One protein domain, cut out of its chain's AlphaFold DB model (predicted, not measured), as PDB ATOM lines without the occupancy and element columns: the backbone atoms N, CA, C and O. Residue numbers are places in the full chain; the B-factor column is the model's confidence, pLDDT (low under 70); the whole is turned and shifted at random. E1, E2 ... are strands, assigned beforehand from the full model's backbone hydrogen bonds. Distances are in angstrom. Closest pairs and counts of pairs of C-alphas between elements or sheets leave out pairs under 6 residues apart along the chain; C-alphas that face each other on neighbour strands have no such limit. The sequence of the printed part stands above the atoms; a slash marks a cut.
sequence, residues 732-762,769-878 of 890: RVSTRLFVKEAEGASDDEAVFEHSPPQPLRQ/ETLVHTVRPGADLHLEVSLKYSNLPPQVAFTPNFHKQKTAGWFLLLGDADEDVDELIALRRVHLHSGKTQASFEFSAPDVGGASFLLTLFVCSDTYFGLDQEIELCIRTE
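This is residues 732 to 762 and 769 to 878 of the 890 residues of the protein "Putative activating signal cointegrator 1 complex subunit 3" of Toxoplasma gondii VAND (UniProt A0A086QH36). Two sheets stand face to face as a sandwich, a strongly twisted and curled sheet of five strands, E2 E8 E7 E4 E5, and a smaller sheet of three, E1 E3 E6, with the strands of the one at 20 degrees to those of the other. Long unnamed stretches lie at the two ends of the length: the link of residues 790 to 808 at one, the turn around Gly 744 at the other. The printed part has 141 residues with eight named strands, E1 to E8 in chain order, and no named helix; the class is all strand, though under half of the residues, 67, are in named elements. The larger sheet is mixed, the smaller all antiparallel. The whole is only just compact, close to loose, with a radius of gyration of the C-alphas of 16.9 A and spans of 53 by 37 by 23 A.

E1 is residues 732 to 739, 23.8 A long, beginning at C-alpha 732 (34.142, 17.258, 26.661). E2, residues 772 to 775, is 9.8 A. E3, residues 780 to 789, is 30.1 A. E4, residues 809 to 816, is 22.9 A, and E5, residues 823 to 831, is 24.6 A. E6, residues 836 to 844, is 27.1 A. E7, residues 852 to 861, is 29.3 A. E8, residues 869 to 877, is 26.2 A and ends at C-alpha 877 (9.101, 31.706, 29.156).

In the smaller sheet, E1 and E3 are antiparallel at 163 degrees, with N 734 and O 786 2.9 A apart, within hydrogen-bond range. E3 and E6 are antiparallel at 162 degrees, with N 785 and O 839 at 2.7 A. In the larger sheet, the edge strand E2 is parallel to E8 at 44 degrees, with N 775 and O 876 at 2.8 A. E7 and E8 form a hairpin, with N 857 and O 871 at 2.8 A. E4 and E7 are antiparallel, with N 813 and O 858 at 2.9 A. E4 and E5 form a second hairpin, with N 812 and O 828 at 2.8 A. Between the sheets, the closest C-alphas of E5 and E6 are His 831 and Thr 837, 7.1 A apart. E1 and E8 are near each other, with 8 pairs of C-alphas within 10 A. E3 and E8 are apart.

The C-alphas of Gly 744 and Asn 801 are the two farthest apart, 56.0 A. Residues 763 to 768 are not printed, and C-alphas 762 and 769 are 18.0 A apart across this cut. The link from E3 to E4 is long. The mean pLDDT of the printed part is 78.6; residues 741 to 762 and 769 to 773 are under 70.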
ATOM      1  N   ARG A 732      35.201  16.632  27.454       86.94
ATOM      2  CA  ARG A 732      34.142  17.258  26.661       86.94
ATOM      3  C   ARG A 732      32.823  17.140  27.404       86.94
ATOM      4  O   ARG A 732      32.469  16.039  27.832       86.94
ATOM      5  N   VAL A 733      32.121  18.260  27.507       85.69
ATOM      6  CA  VAL A 733      30.784  18.363  28.086       85.69
ATOM      7  C   VAL A 733      29.807  18.671  26.959       85.69
ATOM      8  O   VAL A 733      30.108  19.479  26.084       85.69
ATOM      9  N   SER A 734      28.668  17.993  26.969       85.75
ATOM     10  CA  SER A 734      27.537  18.241  26.079       85.75
ATOM     11  C   SER A 734      26.266  18.256  26.914       85.75
ATOM     12  O   SER A 734      26.030  17.307  27.664       85.75
ATOM     13  N   THR A 735      25.460  19.297  26.778       83.50
ATOM     14  CA  THR A 735      24.165  19.436  27.450       83.50
ATOM     15  C   THR A 735      23.029  19.223  26.453       83.50
ATOM     16  O   THR A 735      23.211  19.457  25.260       83.50
ATOM     17  N   ARG A 736      21.885  18.734  26.936       83.25
ATOM     18  CA  ARG A 736      20.612  18.642  26.209       83.25
ATOM     19  C   ARG A 736      19.486  19.001  27.171       83.25
ATOM     20  O   ARG A 736      19.455  18.468  28.275       83.25
ATOM     21  N   LEU A 737      18.596  19.901  26.776       82.06
ATOM     22  CA  LEU A 737      17.456  20.329  27.587       82.06
ATOM     23  C   LEU A 737      16.168  19.764  26.987       82.06
ATOM     24  O   LEU A 737      15.930  19.939  25.797       82.06
ATOM     25  N   PHE A 738      15.350  19.120  27.811       81.75
ATOM     26  CA  PHE A 738      14.061  18.550  27.427       81.75
ATOM     27  C   PHE A 738      12.935  19.207  28.232       81.75
ATOM     28  O   PHE A 738      13.121  19.527  29.407       81.75
ATOM     29  N   VAL A 739      11.767  19.377  27.611       80.12
ATOM     30  CA  VAL A 739      10.528  19.780  28.292       80.12
ATOM     31  C   VAL A 739       9.714  18.520  28.557       80.12
ATOM     32  O   VAL A 739       9.468  17.741  27.638       80.12
ATOM     33  N   LYS A 740       9.313  18.292  29.806       72.62
ATOM     34  CA  LYS A 740       8.512  17.127  30.183       72.62
ATOM     35  C   LYS A 740       7.035  17.442  29.929       72.62
ATOM     36  O   LYS A 740       6.412  18.149  30.715       72.62
ATOM     37  N   GLU A 741       6.472  16.962  28.820       60.31
ATOM     38  CA  GLU A 741       5.024  17.071  28.591       60.31
ATOM     39  C   GLU A 741       4.249  16.019  29.409       60.31
ATOM     40  O   GLU A 741       4.753  14.935  29.711       60.31
ATOM     41  N   ALA A 742       3.019  16.357  29.811       50.00
ATOM     42  CA  ALA A 742       2.137  15.458  30.557       50.00
ATOM     43  C   ALA A 742       1.796  14.197  29.736       50.00
ATOM     44  O   ALA A 742       1.658  14.265  28.516       50.00
ATOM     45  N   GLU A 743       1.644  13.050  30.412       40.88
ATOM     46  CA  GLU A 743       1.446  11.725  29.802       40.88
ATOM     47  C   GLU A 743       0.390  11.729  28.672       40.88
ATOM     48  O   GLU A 743      -0.808  11.850  28.930       40.88
ATOM     49  N   GLY A 744       0.828  11.564  27.413       47.06
ATOM     50  CA  GLY A 744      -0.059  11.361  26.257       47.06
ATOM     51  C   GLY A 744       0.281  12.120  24.966       47.06
ATOM     52  O   GLY A 744      -0.332  11.823  23.940       47.06
ATOM     53  N   ALA A 745       1.236  13.052  24.973       41.31
ATOM     54  CA  ALA A 745       1.733  13.721  23.766       41.31
ATOM     55  C   ALA A 745       2.986  13.012  23.215       41.31
ATOM     56  O   ALA A 745       3.794  12.489  23.979       41.31
ATOM     57  N   SER A 746       3.119  12.931  21.889       39.38
ATOM     58  CA  SER A 746       4.334  12.431  21.235       39.38
ATOM     59  C   SER A 746       5.524  13.318  21.589       39.38
ATOM     60  O   SER A 746       5.371  14.533  21.544       39.38
ATOM     61  N   ASP A 747       6.678  12.710  21.885       39.59
ATOM     62  CA  ASP A 747       7.950  13.387  22.162       39.59
ATOM     63  C   ASP A 747       8.353  14.308  20.987       39.59
ATOM     64  O   ASP A 747       9.110  13.910  20.099       39.59
ATOM     65  N   ASP A 748       7.845  15.541  20.944       40.16
ATOM     66  CA  ASP A 748       8.380  16.586  20.074       40.16
ATOM     67  C   ASP A 748       9.709  17.050  20.694       40.16
ATOM     68  O   ASP A 748       9.797  17.989  21.487       40.16
ATOM     69  N   GLU A 749      10.767  16.295  20.381       42.53
ATOM     70  CA  GLU A 749      12.125  16.493  20.878       42.53
ATOM     71  C   GLU A 749      12.726  17.808  20.352       42.53
ATOM     72  O   GLU A 749      13.293  17.878  19.257       42.53
ATOM     73  N   ALA A 750      12.702  18.865  21.160       42.28
ATOM     74  CA  ALA A 750      13.580  20.009  20.946       42.28
ATOM     75  C   ALA A 750      15.001  19.667  21.448       42.28
ATOM     76  O   ALA A 750      15.384  20.008  22.562       42.28
ATOM     77  N   VAL A 751      15.790  18.935  20.647       43.00
ATOM     78  CA  VAL A 751      17.192  18.608  20.977       43.00
ATOM     79  C   VAL A 751      18.094  19.801  20.671       43.00
ATOM     80  O   VAL A 751      18.301  20.153  19.510       43.00
ATOM     81  N   PHE A 752      18.703  20.380  21.702       51.81
ATOM     82  CA  PHE A 752      19.724  21.416  21.551       51.81
ATOM     83  C   PHE A 752      21.089  20.873  21.998       51.81
ATOM     84  O   PHE A 752      21.266  20.527  23.163       51.81
ATOM     85  N   GLU A 753      22.042  20.744  21.066       46.72
ATOM     86  CA  GLU A 753      23.423  20.314  21.344       46.72
ATOM     87  C   GLU A 753      24.356  21.524  21.500       46.72
ATOM     88  O   GLU A 753      24.398  22.403  20.639       46.72
ATOM     89  N   HIS A 754      25.164  21.543  22.565       52.12
ATOM     90  CA  HIS A 754      26.121  22.623  22.834       52.12
ATOM     91  C   HIS A 754      27.570  22.246  22.456       52.12
ATOM     92  O   HIS A 754      28.006  21.100  22.599       52.12
ATOM     93  N   SER A 755      28.321  23.239  21.964       41.16
ATOM     94  CA  SER A 755      29.741  23.168  21.566       41.16
ATOM     95  C   SER A 755      30.703  23.241  22.775       41.16
ATOM     96  O   SER A 755      30.272  23.621  23.860       41.16
ATOM     97  N   PRO A 756      31.998  22.861  22.641       42.25
ATOM     98  CA  PRO A 756      32.900  22.724  23.788       42.25
ATOM     99  C   PRO A 756      33.135  24.052  24.545       42.25
ATOM    100  O   PRO A 756      33.311  25.087  23.899       42.25
ATOM    101  N   PRO A 757      33.179  24.019  25.890       44.47
ATOM    102  CA  PRO A 757      33.126  25.209  26.745       44.47
ATOM    103  C   PRO A 757      34.441  25.995  26.838       44.47
ATOM    104  O   PRO A 757      35.525  25.488  26.540       44.47
ATOM    105  N   GLN A 758      34.335  27.247  27.296       45.09
ATOM    106  CA  GLN A 758      35.464  28.121  27.625       45.09
ATOM    107  C   GLN A 758      35.888  27.936  29.103       45.09
ATOM    108  O   GLN A 758      35.048  27.617  29.944       45.09
ATOM    109  N   PRO A 759      37.181  28.101  29.449       42.88
ATOM    110  CA  PRO A 759      37.651  28.023  30.837       42.88
ATOM    111  C   PRO A 759      37.107  29.179  31.695       42.88
ATOM    112  O   PRO A 759      36.988  30.295  31.192       42.88
ATOM    113  N   LEU A 760      36.853  28.915  32.989       43.09
ATOM    114  CA  LEU A 760      36.369  29.895  33.983       43.09
ATOM    115  C   LEU A 760      37.076  31.259  33.867       43.09
ATOM    116  O   LEU A 760      38.313  31.338  33.880       43.09
ATOM    117  N   ARG A 761      36.288  32.339  33.771       39.66
ATOM    118  CA  ARG A 761      36.773  33.720  33.618       39.66
ATOM    119  C   ARG A 761      37.648  34.152  34.806       39.66
ATOM    120  O   ARG A 761      37.215  34.167  35.951       39.66
ATOM    121  N   GLN A 762      38.856  34.634  34.509       36.09
ATOM    122  CA  GLN A 762      39.442  35.773  35.225       36.09
ATOM    123  C   GLN A 762      39.268  36.978  34.307       36.09
ATOM    124  O   GLN A 762      39.658  36.896  33.145       36.09
ATOM    125  N   GLU A 769      28.259  32.914  23.302       38.16
ATOM    126  CA  GLU A 769      26.986  32.771  22.588       38.16
ATOM    127  C   GLU A 769      25.886  32.358  23.582       38.16
ATOM    128  O   GLU A 769      25.791  31.195  23.970       38.16
ATOM    129  N   THR A 770      25.057  33.314  24.003       45.81
ATOM    130  CA  THR A 770      23.881  33.059  24.841       45.81
ATOM    131  C   THR A 770      22.785  32.417  23.986       45.81
ATOM    132  O   THR A 770      22.112  33.086  23.199       45.81
ATOM    133  N   LEU A 771      22.615  31.101  24.110       46.56
ATOM    134  CA  LEU A 771      21.532  30.359  23.463       46.56
ATOM    135  C   LEU A 771      20.251  30.507  24.288       46.56
ATOM    136  O   LEU A 771      20.263  30.267  25.491       46.56
ATOM    137  N   VAL A 772      19.168  30.926  23.633       58.88
ATOM    138  CA  VAL A 772      17.876  31.237  24.258       58.88
ATOM    139  C   VAL A 772      16.880  30.116  23.958       58.88
ATOM    140  O   VAL A 772      16.532  29.913  22.794       58.88
ATOM    141  N   HIS A 773      16.378  29.429  24.985       66.31
ATOM    142  CA  HIS A 773      15.338  28.397  24.854       66.31
ATOM    143  C   HIS A 773      13.977  28.931  25.299       66.31
ATOM    144  O   HIS A 773      13.854  29.348  26.443       66.31
ATOM    145  N   THR A 774      12.958  28.909  24.436       70.88
ATOM    146  CA  THR A 774      11.600  29.346  24.804       70.88
ATOM    147  C   THR A 774      10.763  28.158  25.293       70.88
ATOM    148  O   THR A 774      10.663  27.163  24.581       70.88
ATOM    149  N   VAL A 775      10.176  28.250  26.490       80.50
ATOM    150  CA  VAL A 775       9.377  27.196  27.147       80.50
ATOM    151  C   VAL A 775       8.076  27.764  27.722       80.50
ATOM    152  O   VAL A 775       7.976  28.963  27.973       80.50
ATOM    153  N   ARG A 776       7.065  26.926  27.973       81.38
ATOM    154  CA  ARG A 776       5.837  27.375  28.654       81.38
ATOM    155  C   ARG A 776       6.147  27.788  30.110       81.38
ATOM    156  O   ARG A 776       6.996  27.150  30.737       81.38
ATOM    157  N   PRO A 777       5.480  28.815  30.668       82.12
ATOM    158  CA  PRO A 777       5.587  29.132  32.094       82.12
ATOM    159  C   PRO A 777       5.200  27.921  32.956       82.12
ATOM    160  O   PRO A 777       4.263  27.201  32.606       82.12
ATOM    161  N   GLY A 778       5.931  27.677  34.047       82.62
ATOM    162  CA  GLY A 778       5.690  26.535  34.942       82.62
ATOM    163  C   GLY A 778       6.046  25.155  34.365       82.62
ATOM    164  O   GLY A 778       5.716  24.139  34.968       82.62
ATOM    165  N   ALA A 779       6.680  25.080  33.186       83.50
ATOM    166  CA  ALA A 779       7.046  23.801  32.580       83.50
ATOM    167  C   ALA A 779       8.144  23.079  33.372       83.50
ATOM    168  O   ALA A 779       9.155  23.686  33.734       83.50
ATOM    169  N   ASP A 780       7.989  21.768  33.558       85.94
ATOM    170  CA  ASP A 780       9.034  20.912  34.115       85.94
ATOM    171  C   ASP A 780      10.113  20.646  33.062       85.94
ATOM    172  O   ASP A 780       9.850  20.137  31.966       85.94
ATOM    173  N   LEU A 781      11.348  20.989  33.404       86.12
ATOM    174  CA  LEU A 781      12.513  20.889  32.541       86.12
ATOM    175  C   LEU A 781      13.445  19.782  33.025       86.12
ATOM    176  O   LEU A 781      13.673  19.589  34.220       86.12
ATOM    177  N   HIS A 782      14.021  19.068  32.064       88.62
ATOM    178  CA  HIS A 782      15.004  18.024  32.296       88.62
ATOM    179  C   HIS A 782      16.293  18.366  31.548       88.62
ATOM    180  O   HIS A 782      16.356  18.290  30.322       88.62
ATOM    181  N   LEU A 783      17.337  18.753  32.279       88.06
ATOM    182  CA  LEU A 783      18.658  19.035  31.719       88.06
ATOM    183  C   LEU A 783      19.539  17.799  31.839       88.06
ATOM    184  O   LEU A 783      19.927  17.399  32.933       88.06
ATOM    185  N   GLU A 784      19.926  17.232  30.712       90.00
ATOM    186  CA  GLU A 784      20.823  16.095  30.624       90.00
ATOM    187  C   GLU A 784      22.242  16.559  30.267       90.00
ATOM    188  O   GLU A 784      22.479  17.228  29.263       90.00
ATOM    189  N   VAL A 785      23.216  16.178  31.087       91.31
ATOM    190  CA  VAL A 785      24.628  16.542  30.952       91.31
ATOM    191  C   VAL A 785      25.445  15.281  30.698       91.31
ATOM    192  O   VAL A 785      25.532  14.385  31.539       91.31
ATOM    193  N   SER A 786      26.074  15.205  29.530       90.44
ATOM    194  CA  SER A 786      26.957  14.110  29.125       90.44
ATOM    195  C   SER A 786      28.415  14.564  29.152       90.44
ATOM    196  O   SER A 786      28.802  15.561  28.543       90.44
ATOM    197  N   LEU A 787      29.239  13.808  29.876       91.12
ATOM    198  CA  LEU A 787      30.665  14.041  30.067       91.12
ATOM    199  C   LEU A 787      31.445  12.912  29.396       91.12
ATOM    200  O   LEU A 787      31.198  11.735  29.665       91.12
ATOM    201  N   LYS A 788      32.437  13.245  28.565       90.62
ATOM    202  CA  LYS A 788      33.274  12.259  27.865       90.62
ATOM    203  C   LYS A 788      34.737  12.683  27.819       90.62
ATOM    204  O   LYS A 788      35.055  13.796  27.402       90.62
ATOM    205  N   TYR A 789      35.651  11.777  28.162       89.69
ATOM    206  CA  TYR A 789      37.071  12.002  27.911       89.69
ATOM    207  C   TYR A 789      37.393  11.840  26.425       89.69
ATOM    208  O   TYR A 789      37.005  10.871  25.771       89.69
ATOM    209  N   SER A 790      38.127  12.811  25.892       86.06
ATOM    210  CA  SER A 790      38.664  12.766  24.530       86.06
ATOM    211  C   SER A 790      40.026  12.068  24.447       86.06
ATOM    212  O   SER A 790      40.440  11.658  23.365       86.06
ATOM    213  N   ASN A 791      40.715  11.907  25.580       85.44
ATOM    214  CA  ASN A 791      41.915  11.090  25.734       85.44
ATOM    215  C   ASN A 791      41.626   9.811  26.537       85.44
ATOM    216  O   ASN A 791      40.513   9.601  27.020       85.44
ATOM    217  N   LEU A 792      42.635   8.942  26.669       80.75
ATOM    218  CA  LEU A 792      42.528   7.753  27.511       80.75
ATOM    219  C   LEU A 792      42.208   8.180  28.961       80.75
ATOM    220  O   LEU A 792      42.929   9.032  29.488       80.75
ATOM    221  N   PRO A 793      41.162   7.619  29.603       72.50
ATOM    222  CA  PRO A 793      40.804   7.961  30.976       72.50
ATOM    223  C   PRO A 793      42.002   7.750  31.912       72.50
ATOM    224  O   PRO A 793      42.564   6.648  31.935       72.50
ATOM    225  N   PRO A 794      42.402   8.759  32.705       74.62
ATOM    226  CA  PRO A 794      43.436   8.559  33.708       74.62
ATOM    227  C   PRO A 794      42.893   7.646  34.815       74.62
ATOM    228  O   PRO A 794      41.962   8.015  35.525       74.62
ATOM    229  N   GLN A 795      43.484   6.456  34.984       80.94
ATOM    230  CA  GLN A 795      43.122   5.553  36.090       80.94
ATOM    231  C   GLN A 795      43.471   6.147  37.460       80.94
ATOM    232  O   GLN A 795      42.784   5.896  38.444       80.94
ATOM    233  N   VAL A 796      44.541   6.943  37.516       89.31
ATOM    234  CA  VAL A 796      44.988   7.665  38.707       89.31
ATOM    235  C   VAL A 796      45.165   9.126  38.326       89.31
ATOM    236  O   VAL A 796      45.796   9.438  37.313       89.31
ATOM    237  N   ALA A 797      44.603  10.020  39.131       90.50
ATOM    238  CA  ALA A 797      44.713  11.450  38.931       90.50
ATOM    239  C   ALA A 797      46.155  11.934  39.136       90.50
ATOM    240  O   ALA A 797      46.896  11.434  39.987       90.50
ATOM    241  N   PHE A 798      46.567  12.936  38.361       91.44
ATOM    242  CA  PHE A 798      47.889  13.534  38.492       91.44
ATOM    243  C   PHE A 798      47.920  14.518  39.671       91.44
ATOM    244  O   PHE A 798      47.545  15.683  39.545       91.44
ATOM    245  N   THR A 799      48.374  14.034  40.830       91.44
ATOM    246  CA  THR A 799      48.450  14.795  42.090       91.44
ATOM    247  C   THR A 799      49.828  14.628  42.753       91.44
ATOM    248  O   THR A 799      49.950  13.954  43.777       91.44
ATOM    249  N   PRO A 800      50.909  15.199  42.185       88.25
ATOM    250  CA  PRO A 800      52.284  14.909  42.614       88.25
ATOM    251  C   PRO A 800      52.616  15.336  44.054       88.25
ATOM    252  O   PRO A 800      53.570  14.819  44.627       88.25
ATOM    253  N   ASN A 801      51.847  16.263  44.635       87.31
ATOM    254  CA  ASN A 801      52.062  16.794  45.990       87.31
ATOM    255  C   ASN A 801      50.932  16.438  46.962       87.31
ATOM    256  O   ASN A 801      50.847  17.003  48.051       87.31
ATOM    257  N   PHE A 802      50.070  15.499  46.573       91.75
ATOM    258  CA  PHE A 802      49.093  14.906  47.471       91.75
ATOM    259  C   PHE A 802      49.623  13.563  47.970       91.75
ATOM    260  O   PHE A 802      50.241  12.802  47.226       91.75
ATOM    261  N   HIS A 803      49.419  13.260  49.247       87.75
ATOM    262  CA  HIS A 803      50.016  12.084  49.887       87.75
ATOM    263  C   HIS A 803      49.283  10.773  49.589       87.75
ATOM    264  O   HIS A 803      49.832   9.708  49.873       87.75
ATOM    265  N   LYS A 804      48.070  10.840  49.031       88.56
ATOM    266  CA  LYS A 804      47.254   9.688  48.633       88.56
ATOM    267  C   LYS A 804      47.036   9.666  47.124       88.56
ATOM    268  O   LYS A 804      46.970  10.705  46.478       88.56
ATOM    269  N   GLN A 805      46.885   8.470  46.566       88.75
ATOM    270  CA  GLN A 805      46.388   8.331  45.200       88.75
ATOM    271  C   GLN A 805      44.893   8.648  45.173       88.75
ATOM    272  O   GLN A 805      44.160   8.270  46.088       88.75
ATOM    273  N   LYS A 806      44.449   9.341  44.124       89.00
ATOM    274  CA  LYS A 806      43.041   9.667  43.891       89.00
ATOM    275  C   LYS A 806      42.642   9.298  42.472       89.00
ATOM    276  O   LYS A 806      43.474   9.302  41.567       89.00
ATOM    277  N   THR A 807      41.361   9.029  42.282       89.06
ATOM    278  CA  THR A 807      40.696   9.057  40.979       89.06
ATOM    279  C   THR A 807      40.093  10.440  40.773       89.06
ATOM    280  O   THR A 807      39.680  11.071  41.741       89.06
ATOM    281  N   ALA A 808      40.048  10.915  39.530       87.88
ATOM    282  CA  ALA A 808      39.427  12.199  39.228       87.88
ATOM    283  C   ALA A 808      37.897  12.065  39.222       87.88
ATOM    284  O   ALA A 808      37.355  11.219  38.504       87.88
ATOM    285  N   GLY A 809      37.220  12.907  39.994       91.31
ATOM    286  CA  GLY A 809      35.776  13.106  39.975       91.31
ATOM    287  C   GLY A 809      35.416  14.530  39.550       91.31
ATOM    288  O   GLY A 809      36.279  15.407  39.415       91.31
ATOM    289  N   TRP A 810      34.124  14.742  39.316       94.19
ATOM    290  CA  TRP A 810      33.573  16.035  38.918       94.19
ATOM    291  C   TRP A 810      32.303  16.338  39.702       94.19
ATOM    292  O   TRP A 810      31.474  15.452  39.911       94.19
ATOM    293  N   PHE A 811      32.163  17.587  40.117       96.06
ATOM    294  CA  PHE A 811      30.936  18.179  40.616       96.06
ATOM    295  C   PHE A 811      30.245  18.903  39.464       96.06
ATOM    296  O   PHE A 811      30.875  19.659  38.727       96.06
ATOM    297  N   LEU A 812      28.959  18.632  39.303       95.94
ATOM    298  CA  LEU A 812      28.063  19.315  38.388       95.94
ATOM    299  C   LEU A 812      27.123  20.149  39.258       95.94
ATOM    300  O   LEU A 812      26.353  19.567  40.024       95.94
ATOM    301  N   LEU A 813      27.230  21.470  39.179       95.62
ATOM    302  CA  LEU A 813      26.400  22.405  39.932       95.62
ATOM    303  C   LEU A 813      25.525  23.166  38.951       95.62
ATOM    304  O   LEU A 813      26.044  23.737  37.997       95.62
ATOM    305  N   LEU A 814      24.223  23.170  39.189       93.25
ATOM    306  CA  LEU A 814      23.273  24.023  38.493       93.25
ATOM    307  C   LEU A 814      22.791  25.065  39.495       93.25
ATOM    308  O   LEU A 814      22.323  24.698  40.574       93.25
ATOM    309  N   GLY A 815      22.914  26.340  39.159       92.50
ATOM    310  CA  GLY A 815      22.465  27.422  40.026       92.50
ATOM    311  C   GLY A 815      22.292  28.730  39.273       92.50
ATOM    312  O   GLY A 815      22.690  28.839  38.111       92.50
ATOM    313  N   ASP A 816      21.697  29.698  39.953       89.25
ATOM    314  CA  ASP A 816      21.613  31.076  39.490       89.25
ATOM    315  C   ASP A 816      22.844  31.842  39.995       89.25
ATOM    316  O   ASP A 816      23.078  31.969  41.198       89.25
ATOM    317  N   ALA A 817      23.673  32.288  39.052       83.06
ATOM    318  CA  ALA A 817      24.920  32.986  39.339       83.06
ATOM    319  C   ALA A 817      24.741  34.506  39.492       83.06
ATOM    320  O   ALA A 817      25.745  35.206  39.652       83.06
ATOM    321  N   ASP A 818      23.507  35.021  39.435       81.44
ATOM    322  CA  ASP A 818      23.217  36.433  39.672       81.44
ATOM    323  C   ASP A 818      23.726  36.868  41.059       81.44
ATOM    324  O   ASP A 818      23.671  36.122  42.050       81.44
ATOM    325  N   GLU A 819      24.280  38.083  41.118       71.12
ATOM    326  CA  GLU A 819      24.859  38.636  42.337       71.12
ATOM    327  C   GLU A 819      23.815  38.787  43.458       71.12
ATOM    328  O   GLU A 819      24.158  38.602  44.633       71.12
ATOM    329  N   ASP A 820      22.554  39.019  43.088       73.31
ATOM    330  CA  ASP A 820      21.440  39.239  44.010       73.31
ATOM    331  C   ASP A 820      20.741  37.937  44.453       73.31
ATOM    332  O   ASP A 820      20.076  37.929  45.490       73.31
ATOM    333  N   VAL A 821      20.891  36.839  43.698       78.56
ATOM    334  CA  VAL A 821      20.183  35.564  43.946       78.56
ATOM    335  C   VAL A 821      21.075  34.542  44.663       78.56
ATOM    336  O   VAL A 821      20.690  34.036  45.714       78.56
ATOM    337  N   ASP A 822      22.278  34.269  44.138       82.50
ATOM    338  CA  ASP A 822      23.259  33.308  44.695       82.50
ATOM    339  C   ASP A 822      22.696  31.919  45.068       82.50
ATOM    340  O   ASP A 822      23.076  31.326  46.084       82.50
ATOM    341  N   GLU A 823      21.781  31.385  44.260       89.81
ATOM    342  CA  GLU A 823      21.028  30.180  44.610       89.81
ATOM    343  C   GLU A 823      21.601  28.926  43.939       89.81
ATOM    344  O   GLU A 823      21.683  28.807  42.711       89.81
ATOM    345  N   LEU A 824      21.974  27.940  44.754       92.81
ATOM    346  CA  LEU A 824      22.330  26.605  44.280       92.81
ATOM    347  C   LEU A 824      21.069  25.749  44.148       92.81
ATOM    348  O   LEU A 824      20.498  25.328  45.148       92.81
ATOM    349  N   ILE A 825      20.691  25.419  42.913       91.62
ATOM    350  CA  ILE A 825      19.505  24.600  42.619       91.62
ATOM    351  C   ILE A 825      19.808  23.117  42.832       91.62
ATOM    352  O   ILE A 825      19.034  22.386  43.448       91.62
ATOM    353  N   ALA A 826      20.927  22.637  42.286       92.31
ATOM    354  CA  ALA A 826      21.278  21.226  42.372       92.31
ATOM    355  C   ALA A 826      22.784  20.982  42.277       92.31
ATOM    356  O   ALA A 826      23.491  21.606  41.488       92.31
ATOM    357  N   LEU A 827      23.254  19.977  43.016       94.81
ATOM    358  CA  LEU A 827      24.631  19.498  42.973       94.81
ATOM    359  C   LEU A 827      24.664  17.983  42.764       94.81
ATOM    360  O   LEU A 827      24.011  17.220  43.474       94.81
ATOM    361  N   ARG A 828      25.464  17.518  41.799       94.19
ATOM    362  CA  ARG A 828      25.727  16.087  41.579       94.19
ATOM    363  C   ARG A 828      27.213  15.804  41.451       94.19
ATOM    364  O   ARG A 828      27.922  16.468  40.703       94.19
ATOM    365  N   ARG A 829      27.684  14.747  42.114       93.50
ATOM    366  CA  ARG A 829      29.051  14.239  41.953       93.50
ATOM    367  C   ARG A 829      29.077  13.054  40.992       93.50
ATOM    368  O   ARG A 829      28.348  12.084  41.182       93.50
ATOM    369  N   VAL A 830      29.952  13.095  39.990       93.38
ATOM    370  CA  VAL A 830      30.079  12.064  38.951       93.38
ATOM    371  C   VAL A 830      31.521  11.585  38.778       93.38
ATOM    372  O   VAL A 830      32.482  12.321  39.000       93.38
ATOM    373  N   HIS A 831      31.675  10.331  38.347       90.81
ATOM    374  CA  HIS A 831      32.970   9.702  38.072       90.81
ATOM    375  C   HIS A 831      32.937   8.988  36.715       90.81
ATOM    376  O   HIS A 831      32.028   8.209  36.435       90.81
ATOM    377  N   LEU A 832      33.958   9.202  35.881       88.31
ATOM    378  CA  LEU A 832      34.020   8.687  34.507       88.31
ATOM    379  C   LEU A 832      34.817   7.372  34.413       88.31
ATOM    380  O   LEU A 832      35.812   7.288  33.692       88.31
ATOM    381  N   HIS A 833      34.384   6.323  35.116       78.50
ATOM    382  CA  HIS A 833      35.100   5.034  35.154       78.50
ATOM    383  C   HIS A 833      35.292   4.397  33.763       78.50
ATOM    384  O   HIS A 833      36.354   3.853  33.469       78.50
ATOM    385  N   SER A 834      34.286   4.492  32.886       79.81
ATOM    386  CA  SER A 834      34.313   3.975  31.506       79.81
ATOM    387  C   SER A 834      34.759   5.019  30.470       79.81
ATOM    388  O   SER A 834      34.677   4.785  29.264       79.81
ATOM    389  N   GLY A 835      35.201   6.195  30.925       84.19
ATOM    390  CA  GLY A 835      35.569   7.334  30.085       84.19
ATOM    391  C   GLY A 835      34.400   8.186  29.582       84.19
ATOM    392  O   GLY A 835      34.635   9.201  28.924       84.19
ATOM    393  N   LYS A 836      33.156   7.824  29.912       90.38
ATOM    394  CA  LYS A 836      31.965   8.657  29.723       90.38
ATOM    395  C   LYS A 836      30.989   8.480  30.886       90.38
ATOM    396  O   LYS A 836      30.952   7.413  31.492       90.38
ATOM    397  N   THR A 837      30.201   9.501  31.185       93.00
ATOM    398  CA  THR A 837      29.094   9.433  32.147       93.00
ATOM    399  C   THR A 837      28.016  10.426  31.754       93.00
ATOM    400  O   THR A 837      28.281  11.369  31.010       93.00
ATOM    401  N   GLN A 838      26.816  10.217  32.271       91.50
ATOM    402  CA  GLN A 838      25.686  11.102  32.066       91.50
ATOM    403  C   GLN A 838      25.007  11.363  33.405       91.50
ATOM    404  O   GLN A 838      24.984  10.485  34.269       91.50
ATOM    405  N   ALA A 839      24.518  12.579  33.590       93.50
ATOM    406  CA  ALA A 839      23.740  12.991  34.745       93.50
ATOM    407  C   ALA A 839      22.613  13.900  34.276       93.50
ATOM    408  O   ALA A 839      22.740  14.541  33.238       93.50
ATOM    409  N   SER A 840      21.533  13.961  35.038       92.06
ATOM    410  CA  SER A 840      20.402  14.819  34.723       92.06
ATOM    411  C   SER A 840      19.973  15.652  35.919       92.06
ATOM    412  O   SER A 840      20.162  15.259  37.074       92.06
ATOM    413  N   PHE A 841      19.406  16.812  35.622       91.44
ATOM    414  CA  PHE A 841      18.812  17.739  36.569       91.44
ATOM    415  C   PHE A 841      17.355  17.953  36.195       91.44
ATOM    416  O   PHE A 841      17.028  18.040  35.015       91.44
ATOM    417  N   GLU A 842      16.505  18.037  37.208       90.31
ATOM    418  CA  GLU A 842      15.086  18.337  37.057       90.31
ATOM    419  C   GLU A 842      14.815  19.636  37.809       90.31
ATOM    420  O   GLU A 842      15.253  19.781  38.951       90.31
ATOM    421  N   PHE A 843      14.169  20.586  37.143       88.12
ATOM    422  CA  PHE A 843      13.785  21.884  37.697       88.12
ATOM    423  C   PHE A 843      12.615  22.449  36.888       88.12
ATOM    424  O   PHE A 843      12.406  22.040  35.748       88.12
ATOM    425  N   SER A 844      11.862  23.390  37.450       86.69
ATOM    426  CA  SER A 844      10.696  23.975  36.777       86.69
ATOM    427  C   SER A 844      10.993  25.406  36.327       86.69
ATOM    428  O   SER A 844      11.719  26.143  36.996       86.69
ATOM    429  N   ALA A 845      10.454  25.801  35.173       83.75
ATOM    430  CA  ALA A 845      10.503  27.185  34.719       83.75
ATOM    431  C   ALA A 845       9.607  28.076  35.606       83.75
ATOM    432  O   ALA A 845       8.576  27.602  36.081       83.75
ATOM    433  N   PRO A 846       9.932  29.368  35.795       83.31
ATOM    434  CA  PRO A 846       9.075  30.297  36.524       83.31
ATOM    435  C   PRO A 846       7.660  30.371  35.932       83.31
ATOM    436  O   PRO A 846       7.476  30.296  34.716       83.31
ATOM    437  N   ASP A 847       6.663  30.610  36.784       81.75
ATOM    438  CA  ASP A 847       5.257  30.765  36.368       81.75
ATOM    439  C   ASP A 847       4.984  32.082  35.617       81.75
ATOM    440  O   ASP A 847       3.902  32.298  35.068       81.75
ATOM    441  N   VAL A 848       5.958  32.994  35.587       80.62
ATOM    442  CA  VAL A 848       5.826  34.308  34.954       80.62
ATOM    443  C   VAL A 848       6.078  34.189  33.453       80.62
ATOM    444  O   VAL A 848       7.177  33.826  33.040       80.62
ATOM    445  N   GLY A 849       5.085  34.534  32.628       74.38
ATOM    446  CA  GLY A 849       5.218  34.573  31.168       74.38
ATOM    447  C   GLY A 849       6.054  35.747  30.658       74.38
ATOM    448  O   GLY A 849       5.970  36.859  31.178       74.38
ATOM    449  N   GLY A 850       6.861  35.506  29.624       72.75
ATOM    450  CA  GLY A 850       7.779  36.490  29.040       72.75
ATOM    451  C   GLY A 850       9.030  36.782  29.879       72.75
ATOM    452  O   GLY A 850       9.804  37.676  29.528       72.75
ATOM    453  N   ALA A 851       9.246  36.050  30.972       75.06
ATOM    454  CA  ALA A 851      10.432  36.158  31.809       75.06
ATOM    455  C   ALA A 851      11.621  35.444  31.151       75.06
ATOM    456  O   ALA A 851      11.485  34.372  30.570       75.06
ATOM    457  N   SER A 852      12.808  36.042  31.242       76.31
ATOM    458  CA  SER A 852      14.069  35.362  30.931       76.31
ATOM    459  C   SER A 852      14.764  35.061  32.250       76.31
ATOM    460  O   SER A 852      14.894  35.974  33.060       76.31
ATOM    461  N   PHE A 853      15.223  33.832  32.454       79.88
ATOM    462  CA  PHE A 853      16.069  33.480  33.590       79.88
ATOM    463  C   PHE A 853      17.336  32.784  33.088       79.88
ATOM    464  O   PHE A 853      17.325  32.081  32.070       79.88
ATOM    465  N   LEU A 854      18.452  33.072  33.753       84.12
ATOM    466  CA  LEU A 854      19.781  32.618  33.373       84.12
ATOM    467  C   LEU A 854      20.257  31.623  34.422       84.12
ATOM    468  O   LEU A 854      20.477  31.989  35.568       84.12
ATOM    469  N   LEU A 855      20.427  30.370  34.021       87.75
ATOM    470  CA  LEU A 855      21.052  29.368  34.872       87.75
ATOM    471  C   LEU A 855      22.467  29.108  34.397       87.75
ATOM    472  O   LEU A 855      22.741  29.115  33.198       87.75
ATOM    473  N   THR A 856      23.349  28.786  35.328       89.69
ATOM    474  CA  THR A 856      24.725  28.433  35.011       89.69
ATOM    475  C   THR A 856      25.016  27.018  35.485       89.69
ATOM    476  O   THR A 856      24.828  26.668  36.651       89.69
ATOM    477  N   LEU A 857      25.487  26.183  34.557       90.94
ATOM    478  CA  LEU A 857      26.025  24.863  34.845       90.94
ATOM    479  C   LEU A 857      27.542  24.968  35.039       90.94
ATOM    480  O   LEU A 857      28.295  25.180  34.085       90.94
ATOM    481  N   PHE A 858      27.996  24.735  36.265       93.38
ATOM    482  CA  PHE A 858      29.405  24.609  36.607       93.38
ATOM    483  C   PHE A 858      29.818  23.136  36.598       93.38
ATOM    484  O   PHE A 858      29.218  22.290  37.264       93.38
ATOM    485  N   VAL A 859      30.877  22.822  35.857       93.06
ATOM    486  CA  VAL A 859      31.509  21.501  35.818       93.06
ATOM    487  C   VAL A 859      32.884  21.622  36.458       93.06
ATOM    488  O   VAL A 859      33.870  21.948  35.796       93.06
ATOM    489  N   CYS A 860      32.948  21.369  37.761       95.00
ATOM    490  CA  CYS A 860      34.154  21.555  38.561       95.00
ATOM    491  C   CYS A 860      34.826  20.220  38.874       95.00
ATOM    492  O   CYS A 860      34.172  19.245  39.240       95.00
ATOM    493  N   SER A 861      36.147  20.142  38.776       92.75
ATOM    494  CA  SER A 861      36.879  18.952  39.197       92.75
ATOM    495  C   SER A 861      36.960  18.887  40.720       92.75
ATOM    496  O   SER A 861      37.232  19.882  41.383       92.75
ATOM    497  N   ASP A 862      36.845  17.688  41.286       91.81
ATOM    498  CA  ASP A 862      37.119  17.463  42.712       91.81
ATOM    499  C   ASP A 862      38.624  17.396  43.043       91.81
ATOM    500  O   ASP A 862      39.006  17.204  44.197       91.81
ATOM    501  N   THR A 863      39.483  17.483  42.020       92.19
ATOM    502  CA  THR A 863      40.911  17.156  42.108       92.19
ATOM    503  C   THR A 863      41.804  18.160  41.386       92.19
ATOM    504  O   THR A 863      42.902  18.445  41.865       92.19
ATOM    505  N   TYR A 864      41.412  18.656  40.212       92.00
ATOM    506  CA  TYR A 864      42.272  19.494  39.376       92.00
ATOM    507  C   TYR A 864      41.910  20.967  39.487       92.00
ATOM    508  O   TYR A 864      40.802  21.362  39.164       92.00
ATOM    509  N   PHE A 865      42.892  21.784  39.853       91.06
ATOM    510  CA  PHE A 865      42.737  23.230  39.872       91.06
ATOM    511  C   PHE A 865      42.787  23.813  38.455       91.06
ATOM    512  O   PHE A 865      43.781  23.645  37.734       91.06
ATOM    513  N   GLY A 866      41.734  24.543  38.093       86.31
ATOM    514  CA  GLY A 866      41.655  25.313  36.857       86.31
ATOM    515  C   GLY A 866      41.292  24.508  35.613       86.31
ATOM    516  O   GLY A 866      41.543  25.012  34.528       86.31
ATOM    517  N   LEU A 867      40.756  23.287  35.746       88.12
ATOM    518  CA  LEU A 867      40.131  22.537  34.638       88.12
ATOM    519  C   LEU A 867      38.600  22.666  34.615       88.12
ATOM    520  O   LEU A 867      37.933  21.946  33.875       88.12
ATOM    521  N   ASP A 868      38.066  23.551  35.444       90.19
ATOM    522  CA  ASP A 868      36.636  23.743  35.613       90.19
ATOM    523  C   ASP A 868      36.046  24.507  34.423       90.19
ATOM    524  O   ASP A 868      36.720  25.335  33.792       90.19
ATOM    525  N   GLN A 869      34.795  24.197  34.104       86.75
ATOM    526  CA  GLN A 869      34.074  24.722  32.948       86.75
ATOM    527  C   GLN A 869      32.748  25.329  33.405       86.75
ATOM    528  O   GLN A 869      32.147  24.851  34.365       86.75
ATOM    529  N   GLU A 870      32.300  26.357  32.698       86.31
ATOM    530  CA  GLU A 870      31.061  27.080  32.973       86.31
ATOM    531  C   GLU A 870      30.233  27.153  31.693       86.31
ATOM    532  O   GLU A 870      30.773  27.385  30.607       86.31
ATOM    533  N   ILE A 871      28.934  26.883  31.814       83.88
ATOM    534  CA  ILE A 871      27.993  26.861  30.699       83.88
ATOM    535  C   ILE A 871      26.755  27.654  31.115       83.88
ATOM    536  O   ILE A 871      25.994  27.215  31.973       83.88
ATOM    537  N   GLU A 872      26.560  28.807  30.483       84.81
ATOM    538  CA  GLU A 872      25.370  29.641  30.644       84.81
ATOM    539  C   GLU A 872      24.195  29.056  29.841       84.81
ATOM    540  O   GLU A 872      24.317  28.740  28.654       84.81
ATOM    541  N   LEU A 873      23.043  28.920  30.492       80.44
ATOM    542  CA  LEU A 873      21.787  28.408  29.955       80.44
ATOM    543  C   LEU A 873      20.733  29.514  30.077       80.44
ATOM    544  O   LEU A 873      20.213  29.768  31.161       80.44
ATOM    545  N   CYS A 874      20.408  30.181  28.968       82.12
ATOM    546  CA  CYS A 874      19.359  31.197  28.957       82.12
ATOM    547  C   CYS A 874      18.024  30.565  28.561       82.12
ATOM    548  O   CYS A 874      17.863  30.030  27.460       82.12
ATOM    549  N   ILE A 875      17.047  30.645  29.461       81.12
ATOM    550  CA  ILE A 875      15.708  30.096  29.259       81.12
ATOM    551  C   ILE A 875      14.710  31.255  29.314       81.12
ATOM    552  O   ILE A 875      14.764  32.115  30.192       81.12
ATOM    553  N   ARG A 876      13.807  31.309  28.340       81.25
ATOM    554  CA  ARG A 876      12.719  32.279  28.234       81.25
ATOM    555  C   ARG A 876      11.390  31.578  28.374       81.25
ATOM    556  O   ARG A 876      11.165  30.556  27.741       81.25
ATOM    557  N   THR A 877      10.486  32.154  29.143       81.38
ATOM    558  CA  THR A 877       9.101  31.706  29.156       81.38
ATOM    559  C   THR A 877       8.326  32.372  28.022       81.38
ATOM    560  O   THR A 877       8.569  33.529  27.666       81.38
ATOM    561  N   GLU A 878       7.391  31.643  27.422       80.62
ATOM    562  CA  GLU A 878       6.455  32.193  26.444       80.62
ATOM    563  C   GLU A 878       5.698  33.381  27.061       80.62
ATOM    564  O   GLU A 878       5.302  33.349  28.228       80.62
TER     565      GLU A 878